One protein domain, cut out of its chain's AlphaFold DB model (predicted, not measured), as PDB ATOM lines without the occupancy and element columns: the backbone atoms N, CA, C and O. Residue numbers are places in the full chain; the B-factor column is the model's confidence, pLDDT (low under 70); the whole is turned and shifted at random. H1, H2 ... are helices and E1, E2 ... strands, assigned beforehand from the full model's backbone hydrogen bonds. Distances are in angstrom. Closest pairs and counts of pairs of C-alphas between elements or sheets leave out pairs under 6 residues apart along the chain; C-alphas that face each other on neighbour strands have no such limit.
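AT A GLANCE: This is residues 97 to 299 of the 302 residues of the protein "DUF4124 domain-containing protein" of Methylophaga sp. 41_12_T18 (UniProt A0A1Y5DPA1). What does the model look like at first sight? One sheet of ten strands curls like part of a flattened barrel and folds back on itself, the leaf E5 E4 E3 E2 E1 facing the leaf E9 E8 E7 E6 with E10 as the hinge. The sheet curls round H2 at one end, while H1 only grazes it. What is it made of? The printed part has 203 residues, mostly strand by class, with two named helices and then ten named strands along it; the antiparallel sheet runs E5 E4 E3 E2 E1 E10 E9 E8 E7 E6. How large is it? It is compact, with a radius of gyration of the C-alphas of 16.9 A and spans of 49 by 38 by 33 A.

HOW THE PARTS SIT: Where are the helices? H1, residues 110 to 113, grazes the sheet with residues 112 to 113 and is apart from H2, residues 126 to 140. In H2 every O i to N i+4 pair is within hydrogen-bond range; H1 is too short for such a pair. How do the first strands pair? E1, residues 145 to 153, E2, 172 to 179, E3, 185 to 191, E4, 199 to 205, and E5, 209 to 214, form a meander, each the antiparallel neighbour of the one before. N 147 and O 172 are 3.1 A apart, N 188 and O 177 2.9 A, N 203 and O 187 2.9 A, N 212 and O 202 2.8 A. And the later strands? E6, residues 226 to 232, E7, 236 to 246, E8, 260 to 271, E9, 275 to 284, and E10, 287 to 298, form a second meander, with N 240 and O 228 2.9 A apart, N 265 and O 241 2.8 A, N 279 and O 268 2.9 A and N 292 and O 280 2.8 A. E10 bends by 51 degrees at residue 290 and is antiparallel to E1, with N 150 and O 293 2.8 A apart. What comes close across the fold? The closest C-alphas of the edge strands E5 and E6 are those of Leu 209 and Val 227, 5.7 A; those of H2 and E2 are Lys 140 and Met 176, 5.8 A, and those of H2 and E8 are Ile 139 and Val 271, 6.8 A.

IN THESE COORDINATES: Where do the elements begin and end? C-alpha 110 of H1 is at (117.169, 233.392, 140.698), C-alpha 145 of E1 at (133.553, 204.890, 127.779) and C-alpha 298 of E10 at (132.542, 201.536, 130.827). Which are long? From first to last C-alpha E8 measures 34.6 A, E10 33.2 A, E7 31.2 A and H2 21.3 A.

THE WHOLE: How far does it reach? The two C-alphas farthest apart, of Glu 160 and Asp 181, are 52.5 A apart, and the printed part has no cut. Which links are long? Those from H1 to H2, E1 to E2, E5 to E6 and E7 to E8. Where is confidence low? The mean pLDDT of the printed part is 70.7, and 80 residues are under 70, among them residues 155 to 175, 212 to 225 and 244 to 262.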
ATOM      1  N   ASP A  97     113.637 214.136 130.533       57.81
ATOM      2  CA  ASP A  97     112.245 214.478 130.212       57.81
ATOM      3  C   ASP A  97     112.010 216.006 130.119       57.81
ATOM      4  O   ASP A  97     110.893 216.519 130.242       57.81
ATOM      5  N   VAL A  98     113.075 216.769 129.848       69.62
ATOM      6  CA  VAL A  98     112.952 218.196 129.525       69.62
ATOM      7  C   VAL A  98     112.300 218.347 128.147       69.62
ATOM      8  O   VAL A  98     112.905 218.036 127.119       69.62
ATOM      9  N   ALA A  99     111.058 218.834 128.135       73.69
ATOM     10  CA  ALA A  99     110.289 219.045 126.915       73.69
ATOM     11  C   ALA A  99     110.918 220.123 126.020       73.69
ATOM     12  O   ALA A  99     111.533 221.085 126.505       73.69
ATOM     13  N   CYS A 100     110.719 219.986 124.706       75.44
ATOM     14  CA  CYS A 100     111.077 221.038 123.764       75.44
ATOM     15  C   CYS A 100     110.373 222.347 124.126       75.44
ATOM     16  O   CYS A 100     109.244 222.342 124.613       75.44
ATOM     17  N   PHE A 101     111.071 223.461 123.905       77.81
ATOM     18  CA  PHE A 101     110.613 224.813 124.231       77.81
ATOM     19  C   PHE A 101     110.330 225.065 125.718       77.81
ATOM     20  O   PHE A 101     109.807 226.113 126.082       77.81
ATOM     21  N   SER A 102     110.696 224.139 126.610       82.50
ATOM     22  CA  SER A 102     110.629 224.412 128.045       82.50
ATOM     23  C   SER A 102     111.492 225.632 128.390       82.50
ATOM     24  O   SER A 102     112.604 225.775 127.865       82.50
ATOM     25  N   PRO A 103     111.006 226.529 129.261       85.62
ATOM     26  CA  PRO A 103     111.742 227.732 129.599       85.62
ATOM     27  C   PRO A 103     112.937 227.400 130.497       85.62
ATOM     28  O   PRO A 103     112.869 226.514 131.354       85.62
ATOM     29  N   LEU A 104     114.023 228.160 130.359       86.50
ATOM     30  CA  LEU A 104     115.219 228.052 131.200       86.50
ATOM     31  C   LEU A 104     114.875 228.187 132.690       86.50
ATOM     32  O   LEU A 104     115.431 227.478 133.531       86.50
ATOM     33  N   SER A 105     113.915 229.056 133.004       86.31
ATOM     34  CA  SER A 105     113.404 229.280 134.358       86.31
ATOM     35  C   SER A 105     112.709 228.063 134.976       86.31
ATOM     36  O   SER A 105     112.528 228.023 136.189       86.31
ATOM     37  N   GLY A 106     112.360 227.046 134.181       84.69
ATOM     38  CA  GLY A 106     111.864 225.770 134.695       84.69
ATOM     39  C   GLY A 106     112.943 224.935 135.394       84.69
ATOM     40  O   GLY A 106     112.616 224.090 136.222       84.69
ATOM     41  N   LEU A 107     114.225 225.176 135.089       84.75
ATOM     42  CA  LEU A 107     115.360 224.403 135.609       84.75
ATOM     43  C   LEU A 107     116.367 225.243 136.405       84.75
ATOM     44  O   LEU A 107     117.139 224.701 137.197       84.75
ATOM     45  N   VAL A 108     116.372 226.559 136.197       88.06
ATOM     46  CA  VAL A 108     117.262 227.512 136.865       88.06
ATOM     47  C   VAL A 108     116.423 228.492 137.672       88.06
ATOM     48  O   VAL A 108     115.396 228.970 137.203       88.06
ATOM     49  N   GLN A 109     116.877 228.815 138.880       84.75
ATOM     50  CA  GLN A 109     116.232 229.785 139.765       84.75
ATOM     51  C   GLN A 109     117.086 231.053 139.917       84.75
ATOM     52  O   GLN A 109     118.273 231.065 139.592       84.75
ATOM     53  N   GLY A 110     116.484 232.122 140.443       83.44
ATOM     54  CA  GLY A 110     117.169 233.392 140.698       83.44
ATOM     55  C   GLY A 110     117.476 234.189 139.427       83.44
ATOM     56  O   GLY A 110     116.897 233.946 138.373       83.44
ATOM     57  N   SER A 111     118.405 235.144 139.518       81.25
ATOM     58  CA  SER A 111     118.762 236.040 138.404       81.25
ATOM     59  C   SER A 111     119.270 235.295 137.168       81.25
ATOM     60  O   SER A 111     119.101 235.753 136.045       81.25
ATOM     61  N   SER A 112     119.879 234.125 137.355       84.44
ATOM     62  CA  SER A 112     120.396 233.318 136.250       84.44
ATOM     63  C   SER A 112     119.300 232.653 135.414       84.44
ATOM     64  O   SER A 112     119.567 232.294 134.262       84.44
ATOM     65  N   ALA A 113     118.077 232.545 135.950       85.75
ATOM     66  CA  ALA A 113     116.897 232.053 135.239       85.75
ATOM     67  C   ALA A 113     116.482 232.977 134.087       85.75
ATOM     68  O   ALA A 113     115.964 232.514 133.071       85.75
ATOM     69  N   GLU A 114     116.741 234.279 134.221       84.75
ATOM     70  CA  GLU A 114     116.501 235.259 133.167       84.75
ATOM     71  C   GLU A 114     117.533 235.069 132.059       84.75
ATOM     72  O   GLU A 114     118.733 235.240 132.274       84.75
ATOM     73  N   TYR A 115     117.086 234.712 130.854       80.38
ATOM     74  CA  TYR A 115     117.981 234.313 129.768       80.38
ATOM     75  C   TYR A 115     119.077 235.347 129.490       80.38
ATOM     76  O   TYR A 115     120.258 234.995 129.488       80.38
ATOM     77  N   HIS A 116     118.696 236.619 129.356       78.88
ATOM     78  CA  HIS A 116     119.592 237.724 129.007       78.88
ATOM     79  C   HIS A 116     120.511 238.185 130.142       78.88
ATOM     80  O   HIS A 116     121.482 238.893 129.877       78.88
ATOM     81  N   THR A 117     120.247 237.768 131.380       76.56
ATOM     82  CA  THR A 117     121.029 238.185 132.546       76.56
ATOM     83  C   THR A 117     122.342 237.395 132.600       76.56
ATOM     84  O   THR A 117     122.312 236.163 132.703       76.56
ATOM     85  N   PRO A 118     123.520 238.045 132.502       72.38
ATOM     86  CA  PRO A 118     124.799 237.347 132.553       72.38
ATOM     87  C   PRO A 118     125.000 236.626 133.888       72.38
ATOM     88  O   PRO A 118     124.594 237.115 134.941       72.38
ATOM     89  N   ILE A 119     125.693 235.486 133.861       76.31
ATOM     90  CA  ILE A 119     126.121 234.827 135.099       76.31
ATOM     91  C   ILE A 119     127.206 235.682 135.754       76.31
ATOM     92  O   ILE A 119     128.230 236.000 135.138       76.31
ATOM     93  N   SER A 120     126.998 235.992 137.029       69.50
ATOM     94  CA  SER A 120     128.034 236.554 137.888       69.50
ATOM     95  C   SER A 120     128.883 235.409 138.451       69.50
ATOM     96  O   SER A 120     128.326 234.534 139.112       69.50
ATOM     97  N   PRO A 121     130.205 235.359 138.195       63.09
ATOM     98  CA  PRO A 121     131.048 234.277 138.693       63.09
ATOM     99  C   PRO A 121     131.034 234.240 140.222       63.09
ATOM    100  O   PRO A 121     131.385 235.225 140.871       63.09
ATOM    101  N   ILE A 122     130.664 233.097 140.795       66.69
ATOM    102  CA  ILE A 122     130.765 232.856 142.235       66.69
ATOM    103  C   ILE A 122     132.018 232.020 142.489       66.69
ATOM    104  O   ILE A 122     132.239 231.003 141.830       66.69
ATOM    105  N   LEU A 123     132.823 232.457 143.456       74.00
ATOM    106  CA  LEU A 123     133.974 231.703 143.945       74.00
ATOM    107  C   LEU A 123     133.519 230.372 144.543       74.00
ATOM    108  O   LEU A 123     132.690 230.339 145.457       74.00
ATOM    109  N   LEU A 124     134.089 229.269 144.060       79.75
ATOM    110  CA  LEU A 124     133.801 227.957 144.625       79.75
ATOM    111  C   LEU A 124     134.424 227.821 146.014       79.75
ATOM    112  O   LEU A 124     135.626 228.019 146.190       79.75
ATOM    113  N   VAL A 125     133.645 227.370 147.001       85.81
ATOM    114  CA  VAL A 125     134.219 227.044 148.315       85.81
ATOM    115  C   VAL A 125     135.075 225.775 148.229       85.81
ATOM    116  O   VAL A 125     134.760 224.848 147.481       85.81
ATOM    117  N   LYS A 126     136.117 225.665 149.067       83.75
ATOM    118  CA  LYS A 126     137.063 224.525 149.069       83.75
ATOM    119  C   LYS A 126     136.387 223.147 149.064       83.75
ATOM    120  O   LYS A 126     136.850 222.230 148.391       83.75
ATOM    121  N   LYS A 127     135.271 222.994 149.788       86.19
ATOM    122  CA  LYS A 127     134.496 221.741 149.826       86.19
ATOM    123  C   LYS A 127     133.863 221.408 148.468       86.19
ATOM    124  O   LYS A 127     133.913 220.253 148.049       86.19
ATOM    125  N   GLN A 128     133.293 222.401 147.780       85.94
ATOM    126  CA  GLN A 128     132.732 222.235 146.435       85.94
ATOM    127  C   GLN A 128     133.834 221.892 145.439       85.94
ATOM    128  O   GLN A 128     133.691 220.913 144.713       85.94
ATOM    129  N   GLN A 129     134.954 222.627 145.474       83.69
ATOM    130  CA  GLN A 129     136.119 222.335 144.637       83.69
ATOM    131  C   GLN A 129     136.584 220.888 144.841       83.69
ATOM    132  O   GLN A 129     136.671 220.131 143.881       83.69
ATOM    133  N   SER A 130     136.818 220.465 146.088       84.06
ATOM    134  CA  SER A 130     137.288 219.108 146.389       84.06
ATOM    135  C   SER A 130     136.325 218.031 145.895       84.06
ATOM    136  O   SER A 130     136.766 217.071 145.272       84.06
ATOM    137  N   SER A 131     135.023 218.174 146.155       87.00
ATOM    138  CA  SER A 131     134.047 217.150 145.767       87.00
ATOM    139  C   SER A 131     133.820 217.115 144.248       87.00
ATOM    140  O   SER A 131     133.740 216.024 143.688       87.00
ATOM    141  N   LEU A 132     133.875 218.256 143.549       87.12
ATOM    142  CA  LEU A 132     133.866 218.273 142.082       87.12
ATOM    143  C   LEU A 132     135.119 217.598 141.514       87.12
ATOM    144  O   LEU A 132     135.013 216.765 140.617       87.12
ATOM    145  N   LYS A 133     136.306 217.879 142.070       84.69
ATOM    146  CA  LYS A 133     137.550 217.200 141.670       84.69
ATOM    147  C   LYS A 133     137.432 215.684 141.853       84.69
ATOM    148  O   LYS A 133     137.800 214.936 140.950       84.69
ATOM    149  N   THR A 134     136.857 215.221 142.965       85.94
ATOM    150  CA  THR A 134     136.588 213.793 143.200       85.94
ATOM    151  C   THR A 134     135.614 213.210 142.175       85.94
ATOM    152  O   THR A 134     135.909 212.155 141.605       85.94
ATOM    153  N   LEU A 135     134.497 213.893 141.901       87.19
ATOM    154  CA  LEU A 135     133.517 213.482 140.894       87.19
ATOM    155  C   LEU A 135     134.200 213.274 139.540       87.19
ATOM    156  O   LEU A 135     134.138 212.176 138.988       87.19
ATOM    157  N   LEU A 136     134.913 214.288 139.047       83.62
ATOM    158  CA  LEU A 136     135.587 214.263 137.748       83.62
ATOM    159  C   LEU A 136     136.718 213.213 137.692       83.62
ATOM    160  O   LEU A 136     136.848 212.487 136.702       83.62
ATOM    161  N   ALA A 137     137.500 213.058 138.765       80.56
ATOM    162  CA  ALA A 137     138.533 212.023 138.865       80.56
ATOM    163  C   ALA A 137     137.940 210.601 138.831       80.56
ATOM    164  O   ALA A 137     138.526 209.686 138.237       80.56
ATOM    165  N   SER A 138     136.748 210.411 139.407       82.50
ATOM    166  CA  SER A 138     136.037 209.128 139.372       82.50
ATOM    167  C   SER A 138     135.633 208.719 137.951       82.50
ATOM    168  O   SER A 138     135.486 207.531 137.669       82.50
ATOM    169  N   ILE A 139     135.477 209.677 137.036       82.00
ATOM    170  CA  ILE A 139     135.155 209.378 135.642       82.00
ATOM    171  C   ILE A 139     136.412 208.902 134.889       82.00
ATOM    172  O   ILE A 139     136.357 207.885 134.196       82.00
ATOM    173  N   LYS A 140     137.574 209.549 135.104       74.69
ATOM    174  CA  LYS A 140     138.864 209.166 134.482       74.69
ATOM    175  C   LYS A 140     139.341 207.781 134.904       74.69
ATOM    176  O   LYS A 140     139.712 206.961 134.070       74.69
ATOM    177  N   THR A 141     139.354 207.512 136.210       65.56
ATOM    178  CA  THR A 141     139.882 206.252 136.778       65.56
ATOM    179  C   THR A 141     139.160 205.008 136.253       65.56
ATOM    180  O   THR A 141     139.679 203.890 136.323       65.56
ATOM    181  N   ARG A 142     137.970 205.190 135.672       69.88
ATOM    182  CA  ARG A 142     137.165 204.130 135.074       69.88
ATOM    183  C   ARG A 142     137.532 203.843 133.602       69.88
ATOM    184  O   ARG A 142     137.154 202.784 133.113       69.88
ATOM    185  N   GLY A 143     138.388 204.629 132.946       71.69
ATOM    186  CA  GLY A 143     138.939 204.330 131.613       71.69
ATOM    187  C   GLY A 143     138.071 204.832 130.455       71.69
ATOM    188  O   GLY A 143     137.404 205.853 130.583       71.69
ATOM    189  N   THR A 144     138.108 204.138 129.315       79.69
ATOM    190  CA  THR A 144     137.339 204.506 128.114       79.69
ATOM    191  C   THR A 144     135.857 204.189 128.284       79.69
ATOM    192  O   THR A 144     135.487 203.145 128.834       79.69
ATOM    193  N   TRP A 145     135.001 205.056 127.755       81.75
ATOM    194  CA  TRP A 145     133.553 204.890 127.779       81.75
ATOM    195  C   TRP A 145     133.019 204.704 126.361       81.75
ATOM    196  O   TRP A 145     133.502 205.328 125.423       81.75
ATOM    197  N   HIS A 146     132.023 203.838 126.204       81.38
ATOM    198  CA  HIS A 146     131.340 203.625 124.931       81.38
ATOM    199  C   HIS A 146     129.841 203.683 125.142       81.38
ATOM    200  O   HIS A 146     129.324 203.201 126.151       81.38
ATOM    201  N   GLY A 147     129.120 204.229 124.178       79.50
ATOM    202  CA  GLY A 147     127.673 204.205 124.249       79.50
ATOM    203  C   GLY A 147     127.022 204.957 123.120       79.50
ATOM    204  O   GLY A 147     127.496 204.942 121.986       79.50
ATOM    205  N   ALA A 148     125.902 205.582 123.438       76.69
ATOM    206  CA  ALA A 148     125.075 206.246 122.457       76.69
ATOM    207  C   ALA A 148     124.906 207.726 122.758       76.69
ATOM    208  O   ALA A 148     124.832 208.118 123.920       76.69
ATOM    209  N   LEU A 149     124.761 208.493 121.683       78.94
ATOM    210  CA  LEU A 149     124.270 209.859 121.681       78.94
ATOM    211  C   LEU A 149     122.823 209.862 121.179       78.94
ATOM    212  O   LEU A 149     122.510 209.279 120.140       78.94
ATOM    213  N   ILE A 150     121.953 210.523 121.928       76.25
ATOM    214  CA  ILE A 150     120.580 210.837 121.552       76.25
ATOM    215  C   ILE A 150     120.526 212.349 121.352       76.25
ATOM    216  O   ILE A 150     120.895 213.090 122.257       76.25
ATOM    217  N   GLU A 151     120.102 212.799 120.173       75.12
ATOM    218  CA  GLU A 151     119.916 214.221 119.881       75.12
ATOM    219  C   GLU A 151     118.425 214.510 119.695       75.12
ATOM    220  O   GLU A 151     117.712 213.785 118.996       75.12
ATOM    221  N   LEU A 152     117.973 215.596 120.310       75.81
ATOM    222  CA  LEU A 152     116.655 216.180 120.121       75.81
ATOM    223  C   LEU A 152     116.852 217.601 119.603       75.81
ATOM    224  O   LEU A 152     117.593 218.375 120.198       75.81
ATOM    225  N   GLU A 153     116.192 217.954 118.507       74.19
ATOM    226  CA  GLU A 153     116.171 219.321 117.982       74.19
ATOM    227  C   GLU A 153     114.726 219.817 118.006       74.19
ATOM    228  O   GLU A 153     113.828 219.138 117.508       74.19
ATOM    229  N   CYS A 154     114.506 220.990 118.592       72.69
ATOM    230  CA  CYS A 154     113.188 221.597 118.701       72.69
ATOM    231  C   CYS A 154     112.976 222.507 117.485       72.69
ATOM    232  O   CYS A 154     113.605 223.560 117.361       72.69
ATOM    233  N   TRP A 155     112.142 222.070 116.541       59.75
ATOM    234  CA  TRP A 155     111.871 222.786 115.291       59.75
ATOM    235  C   TRP A 155     110.595 223.621 115.407       59.75
ATOM    236  O   TRP A 155     109.544 223.107 115.766       59.75
ATOM    237  N   GLY A 156     110.675 224.911 115.076       47.53
ATOM    238  CA  GLY A 156     109.521 225.809 115.088       47.53
ATOM    239  C   GLY A 156     108.594 225.635 113.876       47.53
ATOM    240  O   GLY A 156     109.055 225.591 112.736       47.53
ATOM    241  N   GLN A 157     107.291 225.664 114.173       43.22
ATOM    242  CA  GLN A 157     106.089 225.713 113.322       43.22
ATOM    243  C   GLN A 157     105.505 224.374 112.823       43.22
ATOM    244  O   GLN A 157     106.000 223.748 111.886       43.22
ATOM    245  N   SER A 158     104.332 224.064 113.399       38.31
ATOM    246  CA  SER A 158     103.440 222.908 113.214       38.31
ATOM    247  C   SER A 158     103.786 221.666 114.047       38.31
ATOM    248  O   SER A 158     104.893 221.139 113.985       38.31
ATOM    249  N   ILE A 159     102.776 221.157 114.766       41.69
ATOM    250  CA  ILE A 159     102.737 219.855 115.462       41.69
ATOM    251  C   ILE A 159     103.187 218.704 114.533       41.69
ATOM    252  O   ILE A 159     103.691 217.687 115.000       41.69
ATOM    253  N   GLU A 160     103.106 218.889 113.212       39.59
ATOM    254  CA  GLU A 160     103.558 217.935 112.191       39.59
ATOM    255  C   GLU A 160     105.077 217.980 111.902       39.59
ATOM    256  O   GLU A 160     105.592 217.126 111.179       39.59
ATOM    257  N   ARG A 161     105.818 218.961 112.442       41.69
ATOM    258  CA  ARG A 161     107.262 219.179 112.206       41.69
ATOM    259  C   ARG A 161     108.130 219.290 113.455       41.69
ATOM    260  O   ARG A 161     109.343 219.446 113.304       41.69
ATOM    261  N   ASN A 162     107.572 219.129 114.653       45.12
ATOM    262  CA  ASN A 162     108.367 218.754 115.823       45.12
ATOM    263  C   ASN A 162     108.935 217.355 115.556       45.12
ATOM    264  O   ASN A 162     108.324 216.347 115.901       45.12
ATOM    265  N   GLY A 163     110.047 217.295 114.819       42.56
ATOM    266  CA  GLY A 163     110.675 216.047 114.429       42.56
ATOM    267  C   GLY A 163     110.875 215.195 115.672       42.56
ATOM    268  O   GLY A 163     111.465 215.657 116.647       42.56
ATOM    269  N   LEU A 164     110.355 213.967 115.636       45.47
ATOM    270  CA  LEU A 164     110.606 212.967 116.669       45.47
ATOM    271  C   LEU A 164     112.108 212.959 117.009       45.47
ATOM    272  O   LEU A 164     112.911 213.132 116.082       45.47
ATOM    273  N   PRO A 165     112.506 212.728 118.277       49.31
ATOM    274  CA  PRO A 165     113.911 212.607 118.652       49.31
ATOM    275  C   PRO A 165     114.634 211.708 117.642       49.31
ATOM    276  O   PRO A 165     114.344 210.511 117.530       49.31
ATOM    277  N   THR A 166     115.527 212.282 116.834       48.34
ATOM    278  CA  THR A 166     116.187 211.496 115.791       48.34
ATOM    279  C   THR A 166     117.314 210.719 116.444       48.34
ATOM    280  O   THR A 166     118.383 211.229 116.767       48.34
ATOM    281  N   LYS A 167     117.055 209.432 116.663       46.53
ATOM    282  CA  LYS A 167     118.008 208.486 117.234       46.53
ATOM    283  C   LYS A 167     119.166 208.251 116.258       46.53
ATOM    284  O   LYS A 167     119.154 207.302 115.478       46.53
ATOM    285  N   LYS A 168     120.187 209.108 116.281       52.62
ATOM    286  CA  LYS A 168     121.424 208.900 115.517       52.62
ATOM    287  C   LYS A 168     122.359 207.971 116.284       52.62
ATOM    288  O   LYS A 168     123.325 208.404 116.901       52.62
ATOM    289  N   TYR A 169     122.091 206.667 116.244       55.47
ATOM    290  CA  TYR A 169     123.065 205.702 116.748       55.47
ATOM    291  C   TYR A 169     124.178 205.448 115.741       55.47
ATOM    292  O   TYR A 169     123.918 205.029 114.617       55.47
ATOM    293  N   LYS A 170     125.413 205.576 116.222       50.47
ATOM    294  CA  LYS A 170     126.563 204.703 115.948       50.47
ATOM    295  C   LYS A 170     127.521 204.935 117.121       50.47
ATOM    296  O   LYS A 170     127.851 206.082 117.386       50.47
ATOM    297  N   SER A 171     127.846 203.869 117.861       55.91
ATOM    298  CA  SER A 171     128.720 203.836 119.050       55.91
ATOM    299  C   SER A 171     129.661 205.044 119.170       55.91
ATOM    300  O   SER A 171     130.614 205.150 118.404       55.91
ATOM    301  N   THR A 172     129.421 205.927 120.138       62.62
ATOM    302  CA  THR A 172     130.348 207.015 120.465       62.62
ATOM    303  C   THR A 172     131.371 206.479 121.449       62.62
ATOM    304  O   THR A 172     131.020 206.061 122.558       62.62
ATOM    305  N   LYS A 173     132.637 206.476 121.034       68.44
ATOM    306  CA  LYS A 173     133.764 206.284 121.938       68.44
ATOM    307  C   LYS A 173     134.060 207.625 122.599       68.44
ATOM    308  O   LYS A 173     134.167 208.641 121.914       68.44
ATOM    309  N   VAL A 174     134.136 207.613 123.923       66.88
ATOM    310  CA  VAL A 174     134.534 208.765 124.727       66.88
ATOM    311  C   VAL A 174     135.839 208.430 125.416       66.88
ATOM    312  O   VAL A 174     135.901 207.545 126.281       66.88
ATOM    313  N   GLU A 175     136.891 209.129 125.011       69.00
ATOM    314  CA  GLU A 175     138.167 209.105 125.710       69.00
ATOM    315  C   GLU A 175     138.224 210.253 126.707       69.00
ATOM    316  O   GLU A 175     137.702 211.343 126.480       69.00
ATOM    317  N   MET A 176     138.806 209.963 127.868       70.31
ATOM    318  CA  MET A 176     138.891 210.919 128.956       70.31
ATOM    319  C   MET A 176     140.340 211.127 129.332       70.31
ATOM    320  O   MET A 176     140.988 210.224 129.864       70.31
ATOM    321  N   SER A 177     140.830 212.336 129.098       68.62
ATOM    322  CA  SER A 177     142.126 212.769 129.599       68.62
ATOM    323  C   SER A 177     141.926 213.814 130.689       68.62
ATOM    324  O   SER A 177     140.992 214.616 130.667       68.62
ATOM    325  N   THR A 178     142.785 213.768 131.702       69.38
ATOM    326  CA  THR A 178     142.808 214.799 132.736       69.38
ATOM    327  C   THR A 178     144.241 215.153 133.056       69.38
ATOM    328  O   THR A 178     145.111 214.273 133.061       69.38
ATOM    329  N   ASP A 179     144.436 216.417 133.388       68.94
ATOM    330  CA  ASP A 179     145.673 216.941 133.934       68.94
ATOM    331  C   ASP A 179     145.343 217.478 135.327       68.94
ATOM    332  O   ASP A 179     144.659 218.490 135.462       68.94
ATOM    333  N   TRP A 180     145.698 216.701 136.352       65.94
ATOM    334  CA  TRP A 180     145.471 217.063 137.756       65.94
ATOM    335  C   TRP A 180     146.697 217.741 138.378       65.94
ATOM    336  O   TRP A 180     146.581 218.286 139.471       65.94
ATOM    337  N   ASP A 181     147.839 217.691 137.684       57.31
ATOM    338  CA  ASP A 181     149.131 218.195 138.155       57.31
ATOM    339  C   ASP A 181     149.355 219.660 137.741       57.31
ATOM    340  O   ASP A 181     150.201 220.355 138.306       57.31
ATOM    341  N   LYS A 182     148.572 220.162 136.778       63.41
ATOM    342  CA  LYS A 182     148.450 221.597 136.501       63.41
ATOM    343  C   LYS A 182     147.667 222.313 137.602       63.41
ATOM    344  O   LYS A 182     146.859 221.722 138.312       63.41
ATOM    345  N   SER A 183     147.859 223.630 137.688       59.25
ATOM    346  CA  SER A 183     147.118 224.519 138.600       59.25
ATOM    347  C   SER A 183     145.595 224.419 138.449       59.25
ATOM    348  O   SER A 183     144.861 224.790 139.357       59.25
ATOM    349  N   GLU A 184     145.120 223.891 137.322       65.81
ATOM    350  CA  GLU A 184     143.713 223.736 136.994       65.81
ATOM    351  C   GLU A 184     143.365 222.252 136.846       65.81
ATOM    352  O   GLU A 184     144.023 221.494 136.138       65.81
ATOM    353  N   SER A 185     142.291 221.840 137.512       69.00
ATOM    354  CA  SER A 185     141.760 220.483 137.446       69.00
ATOM    355  C   SER A 185     140.946 220.281 136.176       69.00
ATOM    356  O   SER A 185     139.763 220.610 136.159       69.00
ATOM    357  N   LEU A 186     141.584 219.768 135.123       70.19
ATOM    358  CA  LEU A 186     140.998 219.697 133.787       70.19
ATOM    359  C   LEU A 186     140.383 218.321 133.491       70.19
ATOM    360  O   LEU A 186     141.081 217.309 133.540       70.19
ATOM    361  N   LEU A 187     139.115 218.288 133.084       73.25
ATOM    362  CA  LEU A 187     138.485 217.142 132.430       73.25
ATOM    363  C   LEU A 187     138.360 217.404 130.937       73.25
ATOM    364  O   LEU A 187     137.723 218.377 130.540       73.25
ATOM    365  N   THR A 188     138.914 216.504 130.135       72.94
ATOM    366  CA  THR A 188     138.752 216.495 128.685       72.94
ATOM    367  C   THR A 188     137.913 215.289 128.286       72.94
ATOM    368  O   THR A 188     138.257 214.167 128.657       72.94
ATOM    369  N   LEU A 189     136.813 215.519 127.571       72.62
ATOM    370  CA  LEU A 189     135.987 214.472 126.971       72.62
ATOM    371  C   LEU A 189     136.130 214.543 125.455       72.62
ATOM    372  O   LEU A 189     135.692 215.525 124.855       72.62
ATOM    373  N   ASP A 190     136.720 213.511 124.866       71.56
ATOM    374  CA  ASP A 190     136.936 213.391 123.428       71.56
ATOM    375  C   ASP A 190     135.872 212.463 122.844       71.56
ATOM    376  O   ASP A 190     135.906 211.253 123.061       71.56
ATOM    377  N   PHE A 191     134.902 213.033 122.129       72.12
ATOM    378  CA  PHE A 191     133.816 212.280 121.506       72.12
ATOM    379  C   PHE A 191     134.129 212.001 120.043       72.12
ATOM    380  O   PHE A 191     134.204 212.930 119.233       72.12
ATOM    381  N   GLU A 192     134.223 210.720 119.696       67.94
ATOM    382  CA  GLU A 192     134.314 210.284 118.306       67.94
ATOM    383  C   GLU A 192     132.907 210.187 117.701       67.94
ATOM    384  O   GLU A 192     132.105 209.317 118.063       67.94
ATOM    385  N   ILE A 193     132.585 211.112 116.792       64.19
ATOM    386  CA  ILE A 193     131.292 211.151 116.101       64.19
ATOM    387  C   ILE A 193     131.491 210.665 114.661       64.19
ATOM    388  O   ILE A 193     132.229 211.303 113.906       64.19
ATOM    389  N   PRO A 194     130.815 209.584 114.228       57.59
ATOM    390  CA  PRO A 194     130.915 209.124 112.850       57.59
ATOM    391  C   PRO A 194     130.506 210.234 111.875       57.59
ATOM    392  O   PRO A 194     129.412 210.789 111.981       57.59
ATOM    393  N   TYR A 195     131.382 210.532 110.910       57.12
ATOM    394  CA  TYR A 195     131.208 211.593 109.904       57.12
ATOM    395  C   TYR A 195     131.136 213.026 110.474       57.12
ATOM    396  O   TYR A 195     130.702 213.945 109.777       57.12
ATOM    397  N   GLY A 196     131.559 213.231 111.726       56.91
ATOM    398  CA  GLY A 196     131.690 214.536 112.374       56.91
ATOM    399  C   GLY A 196     133.131 214.820 112.804       56.91
ATOM    400  O   GLY A 196     133.970 213.925 112.845       56.91
ATOM    401  N   ALA A 197     133.427 216.078 113.128       55.75
ATOM    402  CA  ALA A 197     134.665 216.403 113.831       55.75
ATOM    403  C   ALA A 197     134.603 215.850 115.263       55.75
ATOM    404  O   ALA A 197     133.534 215.884 115.882       55.75
ATOM    405  N   ASN A 198     135.744 215.396 115.790       61.47
ATOM    406  CA  ASN A 198     135.861 215.075 117.208       61.47
ATOM    407  C   ASN A 198     135.461 216.302 118.025       61.47
ATOM    408  O   ASN A 198     135.949 217.410 117.781       61.47
ATOM    409  N   LEU A 199     134.551 216.107 118.974       64.31
ATOM    410  CA  LEU A 199     134.186 217.156 119.912       64.31
ATOM    411  C   LEU A 199     135.011 216.958 121.166       64.31
ATOM    412  O   LEU A 199     134.927 215.905 121.791       64.31
ATOM    413  N   VAL A 200     135.787 217.978 121.520       68.00
ATOM    414  CA  VAL A 200     136.539 217.981 122.767       68.00
ATOM    415  C   VAL A 200     135.899 218.966 123.723       68.00
ATOM    416  O   VAL A 200     135.778 220.156 123.417       68.00
ATOM    417  N   TYR A 201     135.519 218.477 124.895       70.56
ATOM    418  CA  TYR A 201     134.967 219.305 125.955       70.56
ATOM    419  C   TYR A 201     135.968 219.419 127.084       70.56
ATOM    420  O   TYR A 201     136.396 218.403 127.622       70.56
ATOM    421  N   ARG A 202     136.318 220.653 127.445       72.38
ATOM    422  CA  ARG A 202     137.216 220.960 128.559       72.38
ATOM    423  C   ARG A 202     136.440 221.607 129.693       72.38
ATOM    424  O   ARG A 202     135.802 222.630 129.475       72.38
ATOM    425  N   LEU A 203     136.511 221.020 130.880       76.31
ATOM    426  CA  LEU A 203     136.032 221.607 132.132       76.31
ATOM    427  C   LEU A 203     137.226 221.791 133.044       76.31
ATOM    428  O   LEU A 203     137.882 220.792 133.335       76.31
ATOM    429  N   ALA A 204     137.473 223.005 133.526       75.12
ATOM    430  CA  ALA A 204     138.431 223.179 134.604       75.12
ATOM    431  C   ALA A 204     137.816 223.736 135.879       75.12
ATOM    432  O   ALA A 204     136.874 224.531 135.860       75.12
ATOM    433  N   ILE A 205     138.366 223.251 136.987       74.31
ATOM    434  CA  ILE A 205     137.966 223.613 138.339       74.31
ATOM    435  C   ILE A 205     139.137 224.347 138.991       74.31
ATOM    436  O   ILE A 205     140.097 223.713 139.444       74.31
ATOM    437  N   ASP A 206     139.032 225.670 139.023       73.69
ATOM    438  CA  ASP A 206     139.855 226.573 139.829       73.69
ATOM    439  C   ASP A 206     138.947 227.244 140.887       73.69
ATOM    440  O   ASP A 206     137.877 226.723 141.224       73.69
ATOM    441  N   ASP A 207     139.328 228.417 141.383       69.62
ATOM    442  CA  ASP A 207     138.461 229.330 142.132       69.62
ATOM    443  C   ASP A 207     137.165 229.691 141.380       69.62
ATOM    444  O   ASP A 207     136.148 229.998 142.005       69.62
ATOM    445  N   PHE A 208     137.168 229.557 140.049       71.94
ATOM    446  CA  PHE A 208     136.000 229.673 139.181       71.94
ATOM    447  C   PHE A 208     135.898 228.471 138.235       71.94
ATOM    448  O   PHE A 208     136.903 227.855 137.872       71.94
ATOM    449  N   LEU A 209     134.674 228.156 137.807       74.06
ATOM    450  CA  LEU A 209     134.429 227.151 136.776       74.06
ATOM    451  C   LEU A 209     134.517 227.775 135.391       74.06
ATOM    452  O   LEU A 209     134.006 228.871 135.160       74.06
ATOM    453  N   TYR A 210     135.085 227.033 134.447       73.38
ATOM    454  CA  TYR A 210     134.978 227.371 133.036       73.38
ATOM    455  C   TYR A 210     134.825 226.110 132.181       73.38
ATOM    456  O   TYR A 210     135.342 225.037 132.504       73.38
ATOM    457  N   PHE A 211     134.107 226.257 131.069       73.19
ATOM    458  CA  PHE A 211     133.896 225.212 130.070       73.19
ATOM    459  C   PHE A 211     134.354 225.697 128.701       73.19
ATOM    460  O   PHE A 211     134.137 226.856 128.366       73.19
ATOM    461  N   ASN A 212     134.919 224.811 127.884       67.56
ATOM    462  CA  ASN A 212     135.243 225.101 126.489       67.56
ATOM    463  C   ASN A 212     134.866 223.930 125.560       67.56
ATOM    464  O   ASN A 212     134.974 222.764 125.948       67.56
ATOM    465  N   GLU A 213     134.410 224.252 124.348       65.81
ATOM    466  CA  GLU A 213     134.161 223.322 123.242       65.81
ATOM    467  C   GLU A 213     135.187 223.556 122.137       65.81
ATOM    468  O   GLU A 213     135.177 224.582 121.458       65.81
ATOM    469  N   LEU A 214     136.043 222.573 121.891       60.34
ATOM    470  CA  LEU A 214     137.101 222.700 120.900       60.34
ATOM    471  C   LEU A 214     136.635 222.085 119.592       60.34
ATOM    472  O   LEU A 214     136.897 220.923 119.300       60.34
ATOM    473  N   ARG A 215     135.909 222.871 118.796       53.44
ATOM    474  CA  ARG A 215     135.595 222.497 117.406       53.44
ATOM    475  C   ARG A 215     136.684 222.901 116.410       53.44
ATOM    476  O   ARG A 215     136.626 222.481 115.260       53.44
ATOM    477  N   ALA A 216     137.661 223.708 116.823       40.78
ATOM    478  CA  ALA A 216     138.747 224.172 115.967       40.78
ATOM    479  C   ALA A 216     140.024 224.417 116.784       40.78
ATOM    480  O   ALA A 216     139.992 224.962 117.884       40.78
ATOM    481  N   SER A 217     141.149 223.990 116.225       33.81
ATOM    482  CA  SER A 217     142.503 224.106 116.760       33.81
ATOM    483  C   SER A 217     142.937 225.567 116.943       33.81
ATOM    484  O   SER A 217     143.373 226.191 115.980       33.81
ATOM    485  N   ASN A 218     142.785 226.121 118.150       38.31
ATOM    486  CA  ASN A 218     143.713 227.053 118.820       38.31
ATOM    487  C   ASN A 218     143.062 227.586 120.102       38.31
ATOM    488  O   ASN A 218     142.074 228.308 120.060       38.31
ATOM    489  N   ILE A 219     143.595 227.158 121.249       42.19
ATOM    490  CA  ILE A 219     142.916 227.187 122.551       42.19
ATOM    491  C   ILE A 219     143.911 227.699 123.575       42.19
ATOM    492  O   ILE A 219     144.546 226.931 124.298       42.19
ATOM    493  N   THR A 220     144.108 229.004 123.577       38.56
ATOM    494  CA  THR A 220     144.995 229.660 124.540       38.56
ATOM    495  C   THR A 220     144.325 230.814 125.268       38.56
ATOM    496  O   THR A 220     144.916 231.336 126.207       38.56
ATOM    497  N   LEU A 221     143.086 231.181 124.921       41.72
ATOM    498  CA  LEU A 221     142.330 232.173 125.676       41.72
ATOM    499  C   LEU A 221     141.255 231.500 126.525       41.72
ATOM    500  O   LEU A 221     140.505 230.649 126.050       41.72
ATOM    501  N   ARG A 222     141.201 231.910 127.796       49.25
ATOM    502  CA  ARG A 222     140.027 231.771 128.657       49.25
ATOM    503  C   ARG A 222     138.855 232.406 127.913       49.25
ATOM    504  O   ARG A 222     138.722 233.623 127.927       49.25
ATOM    505  N   ASP A 223     138.073 231.602 127.200       50.09
ATOM    506  CA  ASP A 223     136.816 232.075 126.632       50.09
ATOM    507  C   ASP A 223     135.970 232.637 127.779       50.09
ATOM    508  O   ASP A 223     135.887 232.019 128.842       50.09
ATOM    509  N   ASP A 224     135.329 233.787 127.564       53.41
ATOM    510  CA  ASP A 224     134.471 234.500 128.527       53.41
ATOM    511  C   ASP A 224     133.197 233.724 128.935       53.41
ATOM    512  O   ASP A 224     132.212 234.310 129.391       53.41
ATOM    513  N   ASN A 225     133.194 232.401 128.776       62.62
ATOM    514  CA  ASN A 225     132.125 231.505 129.175       62.62
ATOM    515  C   ASN A 225     131.915 231.651 130.682       62.62
ATOM    516  O   ASN A 225     132.731 231.208 131.493       62.62
ATOM    517  N   LYS A 226     130.808 232.287 131.057       74.06
ATOM    518  CA  LYS A 226     130.413 232.397 132.454       74.06
ATOM    519  C   LYS A 226     129.735 231.089 132.834       74.06
ATOM    520  O   LYS A 226     128.819 230.650 132.139       74.06
ATOM    521  N   VAL A 227     130.216 230.457 133.898       83.56
ATOM    522  CA  VAL A 227     129.719 229.161 134.364       83.56
ATOM    523  C   VAL A 227     129.251 229.289 135.802       83.56
ATOM    524  O   VAL A 227     129.952 229.840 136.646       83.56
ATOM    525  N   GLU A 228     128.076 228.741 136.071       85.94
ATOM    526  CA  GLU A 228     127.487 228.638 137.396       85.94
ATOM    527  C   GLU A 228     127.255 227.170 137.743       85.94
ATOM    528  O   GLU A 228     126.790 226.383 136.914       85.94
ATOM    529  N   LEU A 229     127.583 226.793 138.977       87.38
ATOM    530  CA  LEU A 229     127.272 225.474 139.513       87.38
ATOM    531  C   LEU A 229     125.832 225.477 140.040       87.38
ATOM    532  O   LEU A 229     125.570 226.067 141.082       87.38
ATOM    533  N   LEU A 230     124.919 224.799 139.341       87.06
ATOM    534  CA  LEU A 230     123.503 224.736 139.717       87.06
ATOM    535  C   LEU A 230     123.252 223.725 140.839       87.06
ATOM    536  O   LEU A 230     122.553 224.004 141.807       87.06
ATOM    537  N   THR A 231     123.817 222.526 140.705       85.88
ATOM    538  CA  THR A 231     123.724 221.479 141.726       85.88
ATOM    539  C   THR A 231     124.982 220.632 141.736       85.88
ATOM    540  O   THR A 231     125.698 220.524 140.738       85.88
ATOM    541  N   HIS A 232     125.259 220.037 142.889       85.56
ATOM    542  CA  HIS A 232     126.407 219.181 143.094       85.56
ATOM    543  C   HIS A 232     126.127 218.177 144.204       85.56
ATOM    544  O   HIS A 232     125.843 218.535 145.348       85.56
ATOM    545  N   GLN A 233     126.251 216.910 143.843       86.44
ATOM    546  CA  GLN A 233     126.158 215.760 144.722       86.44
ATOM    547  C   GLN A 233     127.411 214.894 144.545       86.44
ATOM    548  O   GLN A 233     128.278 215.174 143.721       86.44
ATOM    549  N   GLN A 234     127.511 213.810 145.311       83.75
ATOM    550  CA  GLN A 234     128.681 212.928 145.281       83.75
ATOM    551  C   GLN A 234     128.962 212.331 143.889       83.75
ATOM    552  O   GLN A 234     130.119 212.143 143.522       83.75
ATOM    553  N   ASN A 235     127.904 212.040 143.128       87.94
ATOM    554  CA  ASN A 235     127.972 211.328 141.850       87.94
ATOM    555  C   ASN A 235     127.400 212.133 140.676       87.94
ATOM    556  O   ASN A 235     127.347 211.616 139.560       87.94
ATOM    557  N   SER A 236     126.975 213.375 140.906       90.06
ATOM    558  CA  SER A 236     126.383 214.206 139.866       90.06
ATOM    559  C   SER A 236     126.660 215.691 140.071       90.06
ATOM    560  O   SER A 236     126.895 216.160 141.186       90.06
ATOM    561  N   ALA A 237     126.647 216.439 138.975       90.06
ATOM    562  CA  ALA A 237     126.728 217.891 138.991       90.06
ATOM    563  C   ALA A 237     126.000 218.474 137.780       90.06
ATOM    564  O   ALA A 237     126.036 217.887 136.696       90.06
ATOM    565  N   ALA A 238     125.377 219.637 137.961       90.19
ATOM    566  CA  ALA A 238     124.800 220.413 136.871       90.19
ATOM    567  C   ALA A 238     125.405 221.814 136.826       90.19
ATOM    568  O   ALA A 238     125.642 222.444 137.859       90.19
ATOM    569  N   PHE A 239     125.612 222.304 135.614       89.38
ATOM    570  CA  PHE A 239     126.268 223.565 135.326       89.38
ATOM    571  C   PHE A 239     125.412 224.370 134.363       89.38
ATOM    572  O   PHE A 239     124.981 223.832 133.345       89.38
ATOM    573  N   LEU A 240     125.221 225.654 134.641       89.75
ATOM    574  CA  LEU A 240     124.712 226.609 133.669       89.75
ATOM    575  C   LEU A 240     125.894 227.319 133.027       89.75
ATOM    576  O   LEU A 240     126.809 227.769 133.713       89.75
ATOM    577  N   ILE A 241     125.868 227.436 131.709       86.81
ATOM    578  CA  ILE A 241     126.888 228.108 130.921       86.81
ATOM    579  C   ILE A 241     126.183 229.200 130.132       86.81
ATOM    580  O   ILE A 241     125.273 228.907 129.362       86.81
ATOM    581  N   LYS A 242     126.616 230.451 130.289       83.31
ATOM    582  CA  LYS A 242     126.194 231.562 129.432       83.31
ATOM    583  C   LYS A 242     127.393 232.117 128.682       83.31
ATOM    584  O   LYS A 242     128.422 232.435 129.280       83.31
ATOM    585  N   ARG A 243     127.266 232.214 127.362       74.94
ATOM    586  CA  ARG A 243     128.360 232.624 126.476       74.94
ATOM    587  C   ARG A 243     127.879 233.486 125.328       74.94
ATOM    588  O   ARG A 243     126.824 233.227 124.756       74.94
ATOM    589  N   TYR A 244     128.684 234.479 124.970       67.56
ATOM    590  CA  TYR A 244     128.470 235.266 123.765       67.56
ATOM    591  C   TYR A 244     129.139 234.564 122.592       67.56
ATOM    592  O   TYR A 244     130.359 234.436 122.548       67.56
ATOM    593  N   ILE A 245     128.343 234.096 121.637       61.41
ATOM    594  CA  ILE A 245     128.867 233.464 120.430       61.41
ATOM    595  C   ILE A 245     128.825 234.490 119.293       61.41
ATOM    596  O   ILE A 245     127.752 235.039 119.011       61.41
ATOM    597  N   PRO A 246     129.963 234.771 118.629       51.06
ATOM    598  CA  PRO A 246     129.964 235.577 117.418       51.06
ATOM    599  C   PRO A 246     129.200 234.828 116.326       51.06
ATOM    600  O   PRO A 246     129.449 233.642 116.097       51.06
ATOM    601  N   ASN A 247     128.270 235.503 115.652       49.38
ATOM    602  CA  ASN A 247     127.491 234.896 114.581       49.38
ATOM    603  C   ASN A 247     128.409 234.384 113.453       49.38
ATOM    604  O   ASN A 247     128.879 235.149 112.611       49.38
ATOM    605  N   ARG A 248     128.648 233.074 113.425       43.72
ATOM    606  CA  ARG A 248     129.121 232.358 112.240       43.72
ATOM    607  C   ARG A 248     127.914 231.650 111.653       43.72
ATOM    608  O   ARG A 248     127.154 231.050 112.408       43.72
ATOM    609  N   GLN A 249     127.747 231.727 110.332       37.25
ATOM    610  CA  GLN A 249     126.649 231.084 109.612       37.25
ATOM    611  C   GLN A 249     126.463 229.637 110.090       37.25
ATOM    612  O   GLN A 249     127.214 228.737 109.717       37.25
ATOM    613  N   HIS A 250     125.448 229.401 110.915       39.19
ATOM    614  CA  HIS A 250     125.001 228.054 111.214       39.19
ATOM    615  C   HIS A 250     124.159 227.603 110.026       39.19
ATOM    616  O   HIS A 250     122.966 227.863 109.974       39.19
ATOM    617  N   HIS A 251     124.770 226.902 109.069       38.12
ATOM    618  CA  HIS A 251     124.081 226.416 107.863       38.12
ATOM    619  C   HIS A 251     122.861 225.514 108.151       38.12
ATOM    620  O   HIS A 251     122.090 225.233 107.244       38.12
ATOM    621  N   ARG A 252     122.694 225.046 109.398       38.66
ATOM    622  CA  ARG A 252     121.578 224.194 109.840       38.66
ATOM    623  C   ARG A 252     120.378 224.951 110.407       38.66
ATOM    624  O   ARG A 252     119.297 224.385 110.456       38.66
ATOM    625  N   PHE A 253     120.554 226.202 110.817       39.31
ATOM    626  CA  PHE A 253     119.477 227.022 111.359       39.31
ATOM    627  C   PHE A 253     119.354 228.242 110.448       39.31
ATOM    628  O   PHE A 253     120.240 229.094 110.443       39.31
ATOM    629  N   HIS A 254     118.302 228.307 109.629       31.42
ATOM    630  CA  HIS A 254     118.070 229.383 108.654       31.42
ATOM    631  C   HIS A 254     117.698 230.724 109.324       31.42
ATOM    632  O   HIS A 254     116.684 231.334 109.003       31.42
ATOM    633  N   PHE A 255     118.519 231.212 110.253       35.38
ATOM    634  CA  PHE A 255     118.338 232.496 110.921       35.38
ATOM    635  C   PHE A 255     119.525 233.415 110.598       35.38
ATOM    636  O   PHE A 255     120.572 233.367 111.239       35.38
ATOM    637  N   ASN A 256     119.363 234.280 109.593       31.95
ATOM    638  CA  ASN A 256     120.341 235.314 109.236       31.95
ATOM    639  C   ASN A 256     120.205 236.513 110.185       31.95
ATOM    640  O   ASN A 256     119.338 237.353 109.968       31.95
ATOM    641  N   HIS A 257     120.993 236.611 111.259       35.97
ATOM    642  CA  HIS A 257     121.021 237.821 112.101       35.97
ATOM    643  C   HIS A 257     122.458 238.200 112.473       35.97
ATOM    644  O   HIS A 257     123.093 237.498 113.250       35.97
ATOM    645  N   HIS A 258     122.978 239.316 111.966       32.06
ATOM    646  CA  HIS A 258     124.283 239.871 112.361       32.06
ATOM    647  C   HIS A 258     124.340 240.196 113.881       32.06
ATOM    648  O   HIS A 258     123.366 240.736 114.403       32.06
ATOM    649  N   GLY A 259     125.446 239.866 114.581       42.78
ATOM    650  CA  GLY A 259     125.694 240.213 116.002       42.78
ATOM    651  C   GLY A 259     126.377 239.124 116.861       42.78
ATOM    652  O   GLY A 259     126.528 237.980 116.431       42.78
ATOM    653  N   THR A 260     126.794 239.468 118.086       49.72
ATOM    654  CA  THR A 260     127.116 238.507 119.164       49.72
ATOM    655  C   THR A 260     125.832 238.108 119.880       49.72
ATOM    656  O   THR A 260     125.082 238.980 120.316       49.72
ATOM    657  N   ARG A 261     125.565 236.808 120.020       61.22
ATOM    658  CA  ARG A 261     124.360 236.309 120.700       61.22
ATOM    659  C   ARG A 261     124.718 235.680 122.031       61.22
ATOM    660  O   ARG A 261     125.627 234.853 122.078       61.22
ATOM    661  N   LEU A 262     123.987 236.046 123.081       66.81
ATOM    662  CA  LEU A 262     124.026 235.293 124.324       66.81
ATOM    663  C   LEU A 262     123.358 233.941 124.077       66.81
ATOM    664  O   LEU A 262     122.259 233.876 123.539       66.81
ATOM    665  N   ARG A 263     124.054 232.878 124.450       77.19
ATOM    666  CA  ARG A 263     123.573 231.506 124.444       77.19
ATOM    667  C   ARG A 263     123.630 230.984 125.866       77.19
ATOM    668  O   ARG A 263     124.630 231.222 126.544       77.19
ATOM    669  N   ALA A 264     122.601 230.248 126.273       86.12
ATOM    670  CA  ALA A 264     122.613 229.496 127.517       86.12
ATOM    671  C   ALA A 264     122.631 227.993 127.218       86.12
ATOM    672  O   ALA A 264     121.924 227.515 126.332       86.12
ATOM    673  N   ASP A 265     123.453 227.258 127.952       88.56
ATOM    674  CA  ASP A 265     123.496 225.804 127.919       88.56
ATOM    675  C   ASP A 265     123.469 225.280 129.357       88.56
ATOM    676  O   ASP A 265     124.152 225.827 130.224       88.56
ATOM    677  N   ILE A 266     122.725 224.207 129.618       90.25
ATOM    678  CA  ILE A 266     122.857 223.450 130.864       90.25
ATOM    679  C   ILE A 266     123.585 222.152 130.563       90.25
ATOM    680  O   ILE A 266     123.231 221.437 129.629       90.25
ATOM    681  N   ARG A 267     124.597 221.838 131.368       89.62
ATOM    682  CA  ARG A 267     125.298 220.559 131.312       89.62
ATOM    683  C   ARG A 267     125.102 219.797 132.596       89.62
ATOM    684  O   ARG A 267     125.392 220.322 133.665       89.62
ATOM    685  N   TYR A 268     124.680 218.552 132.482       90.50
ATOM    686  CA  TYR A 268     124.541 217.638 133.599       90.50
ATOM    687  C   TYR A 268     125.460 216.438 133.404       90.50
ATOM    688  O   TYR A 268     125.564 215.881 132.310       90.50
ATOM    689  N   ILE A 269     126.143 216.062 134.479       88.94
ATOM    690  CA  ILE A 269     127.035 214.913 134.539       88.94
ATOM    691  C   ILE A 269     126.552 214.029 135.671       88.94
ATOM    692  O   ILE A 269     126.386 214.503 136.791       88.94
ATOM    693  N   GLU A 270     126.407 212.741 135.395       90.88
ATOM    694  CA  GLU A 270     126.128 211.724 136.397       90.88
ATOM    695  C   GLU A 270     126.992 210.500 136.148       90.88
ATOM    696  O   GLU A 270     127.062 209.974 135.034       90.88
ATOM    697  N   VAL A 271     127.662 210.029 137.194       87.88
ATOM    698  CA  VAL A 271     128.579 208.902 137.093       87.88
ATOM    699  C   VAL A 271     128.295 207.857 138.160       87.88
ATOM    700  O   VAL A 271     128.176 208.130 139.349       87.88
ATOM    701  N   SER A 272     128.258 206.606 137.721       86.75
ATOM    702  CA  SER A 272     128.205 205.423 138.572       86.75
ATOM    703  C   SER A 272     129.359 204.481 138.222       86.75
ATOM    704  O   SER A 272     130.174 204.746 137.337       86.75
ATOM    705  N   ASN A 273     129.436 203.331 138.892       80.25
ATOM    706  CA  ASN A 273     130.529 202.375 138.690       80.25
ATOM    707  C   ASN A 273     130.695 201.887 137.243       80.25
ATOM    708  O   ASN A 273     131.819 201.600 136.828       80.25
ATOM    709  N   ARG A 274     129.598 201.769 136.486       83.38
ATOM    710  CA  ARG A 274     129.617 201.265 135.102       83.38
ATOM    711  C   ARG A 274     128.908 202.161 134.098       83.38
ATOM    712  O   ARG A 274     129.006 201.867 132.910       83.38
ATOM    713  N   LYS A 275     128.216 203.211 134.543       88.25
ATOM    714  CA  LYS A 275     127.465 204.120 133.672       88.25
ATOM    715  C   LYS A 275     127.959 205.548 133.841       88.25
ATOM    716  O   LYS A 275     128.223 205.970 134.964       88.25
ATOM    717  N   LEU A 276     128.023 206.264 132.733       86.81
ATOM    718  CA  LEU A 276     128.236 207.699 132.676       86.81
ATOM    719  C   LEU A 276     127.105 208.276 131.831       86.81
ATOM    720  O   LEU A 276     126.880 207.831 130.706       86.81
ATOM    721  N   LYS A 277     126.380 209.233 132.395       88.50
ATOM    722  CA  LYS A 277     125.342 209.985 131.706       88.50
ATOM    723  C   LYS A 277     125.797 211.430 131.607       88.50
ATOM    724  O   LYS A 277     126.220 212.025 132.597       88.50
ATOM    725  N   LEU A 278     125.730 211.964 130.397       87.75
ATOM    726  CA  LEU A 278     125.970 213.372 130.125       87.75
ATOM    727  C   LEU A 278     124.733 213.911 129.430       87.75
ATOM    728  O   LEU A 278     124.222 213.267 128.516       87.75
ATOM    729  N   VAL A 279     124.258 215.069 129.858       88.12
ATOM    730  CA  VAL A 279     123.151 215.765 129.206       88.12
ATOM    731  C   VAL A 279     123.601 217.183 128.912       88.12
ATOM    732  O   VAL A 279     124.156 217.853 129.779       88.12
ATOM    733  N   GLU A 280     123.361 217.634 127.691       88.06
ATOM    734  CA  GLU A 280     123.478 219.025 127.283       88.06
ATOM    735  C   GLU A 280     122.107 219.517 126.842       88.06
ATOM    736  O   GLU A 280     121.485 218.933 125.958       88.06
ATOM    737  N   LEU A 281     121.651 220.602 127.448       88.19
ATOM    738  CA  LEU A 281     120.427 221.302 127.090       88.19
ATOM    739  C   LEU A 281     120.824 222.645 126.493       88.19
ATOM    740  O   LEU A 281     121.510 223.430 127.143       88.19
ATOM    741  N   TYR A 282     120.416 222.900 125.258       86.88
ATOM    742  CA  TYR A 282     120.683 224.143 124.549       86.88
ATOM    743  C   TYR A 282     119.456 225.039 124.599       86.88
ATOM    744  O   TYR A 282     118.388 224.651 124.121       86.88
ATOM    745  N   TYR A 283     119.645 226.256 125.103       85.31
ATOM    746  CA  TYR A 283     118.604 227.267 125.183       85.31
ATOM    747  C   TYR A 283     118.849 228.405 124.198       85.31
ATOM    748  O   TYR A 283     119.922 229.028 124.156       85.31
ATOM    749  N   TYR A 284     117.804 228.723 123.447       80.56
ATOM    750  CA  TYR A 284     117.735 229.858 122.549       80.56
ATOM    751  C   TYR A 284     116.581 230.756 122.980       80.56
ATOM    752  O   TYR A 284     115.464 230.281 123.130       80.56
ATOM    753  N   ASP A 285     116.875 232.034 123.202       78.38
ATOM    754  CA  ASP A 285     115.878 233.031 123.612       78.38
ATOM    755  C   ASP A 285     115.065 232.632 124.860       78.38
ATOM    756  O   ASP A 285     113.879 232.900 124.988       78.38
ATOM    757  N   GLY A 286     115.719 231.938 125.795       79.44
ATOM    758  CA  GLY A 286     115.097 231.460 127.028       79.44
ATOM    759  C   GLY A 286     114.392 230.113 126.923       79.44
ATOM    760  O   GLY A 286     114.041 229.568 127.963       79.44
ATOM    761  N   GLU A 287     114.268 229.526 125.735       83.12
ATOM    762  CA  GLU A 287     113.549 228.268 125.513       83.12
ATOM    763  C   GLU A 287     114.482 227.139 125.067       83.12
ATOM    764  O   GLU A 287     115.479 227.367 124.373       83.12
ATOM    765  N   LEU A 288     114.174 225.899 125.463       83.94
ATOM    766  CA  LEU A 288     114.935 224.734 125.021       83.94
ATOM    767  C   LEU A 288     114.788 224.560 123.506       83.94
ATOM    768  O   LEU A 288     113.706 224.268 122.999       83.94
ATOM    769  N   ALA A 289     115.903 224.663 122.795       80.88
ATOM    770  CA  ALA A 289     115.951 224.547 121.344       80.88
ATOM    771  C   ALA A 289     116.610 223.244 120.860       80.88
ATOM    772  O   ALA A 289     116.412 222.830 119.721       80.88
ATOM    773  N   SER A 290     117.411 222.579 121.696       80.69
ATOM    774  CA  SER A 290     117.874 221.208 121.442       80.69
ATOM    775  C   SER A 290     118.401 220.567 122.720       80.69
ATOM    776  O   SER A 290     118.776 221.264 123.663       80.69
ATOM    777  N   SER A 291     118.474 219.242 122.744       83.81
ATOM    778  CA  SER A 291     119.183 218.505 123.781       83.81
ATOM    779  C   SER A 291     120.049 217.400 123.191       83.81
ATOM    780  O   SER A 291     119.826 216.899 122.085       83.81
ATOM    781  N   LYS A 292     121.088 217.043 123.937       83.25
ATOM    782  CA  LYS A 292     121.977 215.930 123.639       83.25
ATOM    783  C   LYS A 292     122.167 215.111 124.893       83.25
ATOM    784  O   LYS A 292     122.595 215.641 125.913       83.25
ATOM    785  N   THR A 293     121.904 213.820 124.799       84.69
ATOM    786  CA  THR A 293     122.061 212.893 125.916       84.69
ATOM    787  C   THR A 293     123.007 211.779 125.515       84.69
ATOM    788  O   THR A 293     122.731 211.008 124.595       84.69
ATOM    789  N   TRP A 294     124.123 211.676 126.227       84.12
ATOM    790  CA  TRP A 294     125.049 210.563 126.108       84.12
ATOM    791  C   TRP A 294     124.774 209.556 127.215       84.12
ATOM    792  O   TRP A 294     124.879 209.873 128.400       84.12
ATOM    793  N   LEU A 295     124.470 208.323 126.816       85.31
ATOM    794  CA  LEU A 295     124.316 207.183 127.712       85.31
ATOM    795  C   LEU A 295     125.480 206.232 127.476       85.31
ATOM    796  O   LEU A 295     125.509 205.489 126.491       85.31
ATOM    797  N   LEU A 296     126.453 206.276 128.378       84.25
ATOM    798  CA  LEU A 296     127.742 205.625 128.212       84.25
ATOM    799  C   LEU A 296     127.926 204.518 129.244       84.25
ATOM    800  O   LEU A 296     127.492 204.612 130.394       84.25
ATOM    801  N   SER A 297     128.598 203.456 128.821       86.06
ATOM    802  CA  SER A 297     129.014 202.341 129.659       86.06
ATOM    803  C   SER A 297     130.526 202.192 129.609       86.06
ATOM    804  O   SER A 297     131.169 202.456 128.591       86.06
ATOM    805  N   ARG A 298     131.105 201.779 130.732       83.75
ATOM    806  CA  ARG A 298     132.542 201.536 130.827       83.75
ATOM    807  C   ARG A 298     132.949 200.448 129.827       83.75
ATOM    808  O   ARG A 298     132.328 199.386 129.804       83.75
ATOM    809  N   ALA A 299     133.999 200.688 129.043       74.88
ATOM    810  CA  ALA A 299     134.609 199.641 128.232       74.88
ATOM    811  C   ALA A 299     135.186 198.557 129.155       74.88
ATOM    812  O   ALA A 299     135.872 198.874 130.132       74.88
TER     813      ALA A 299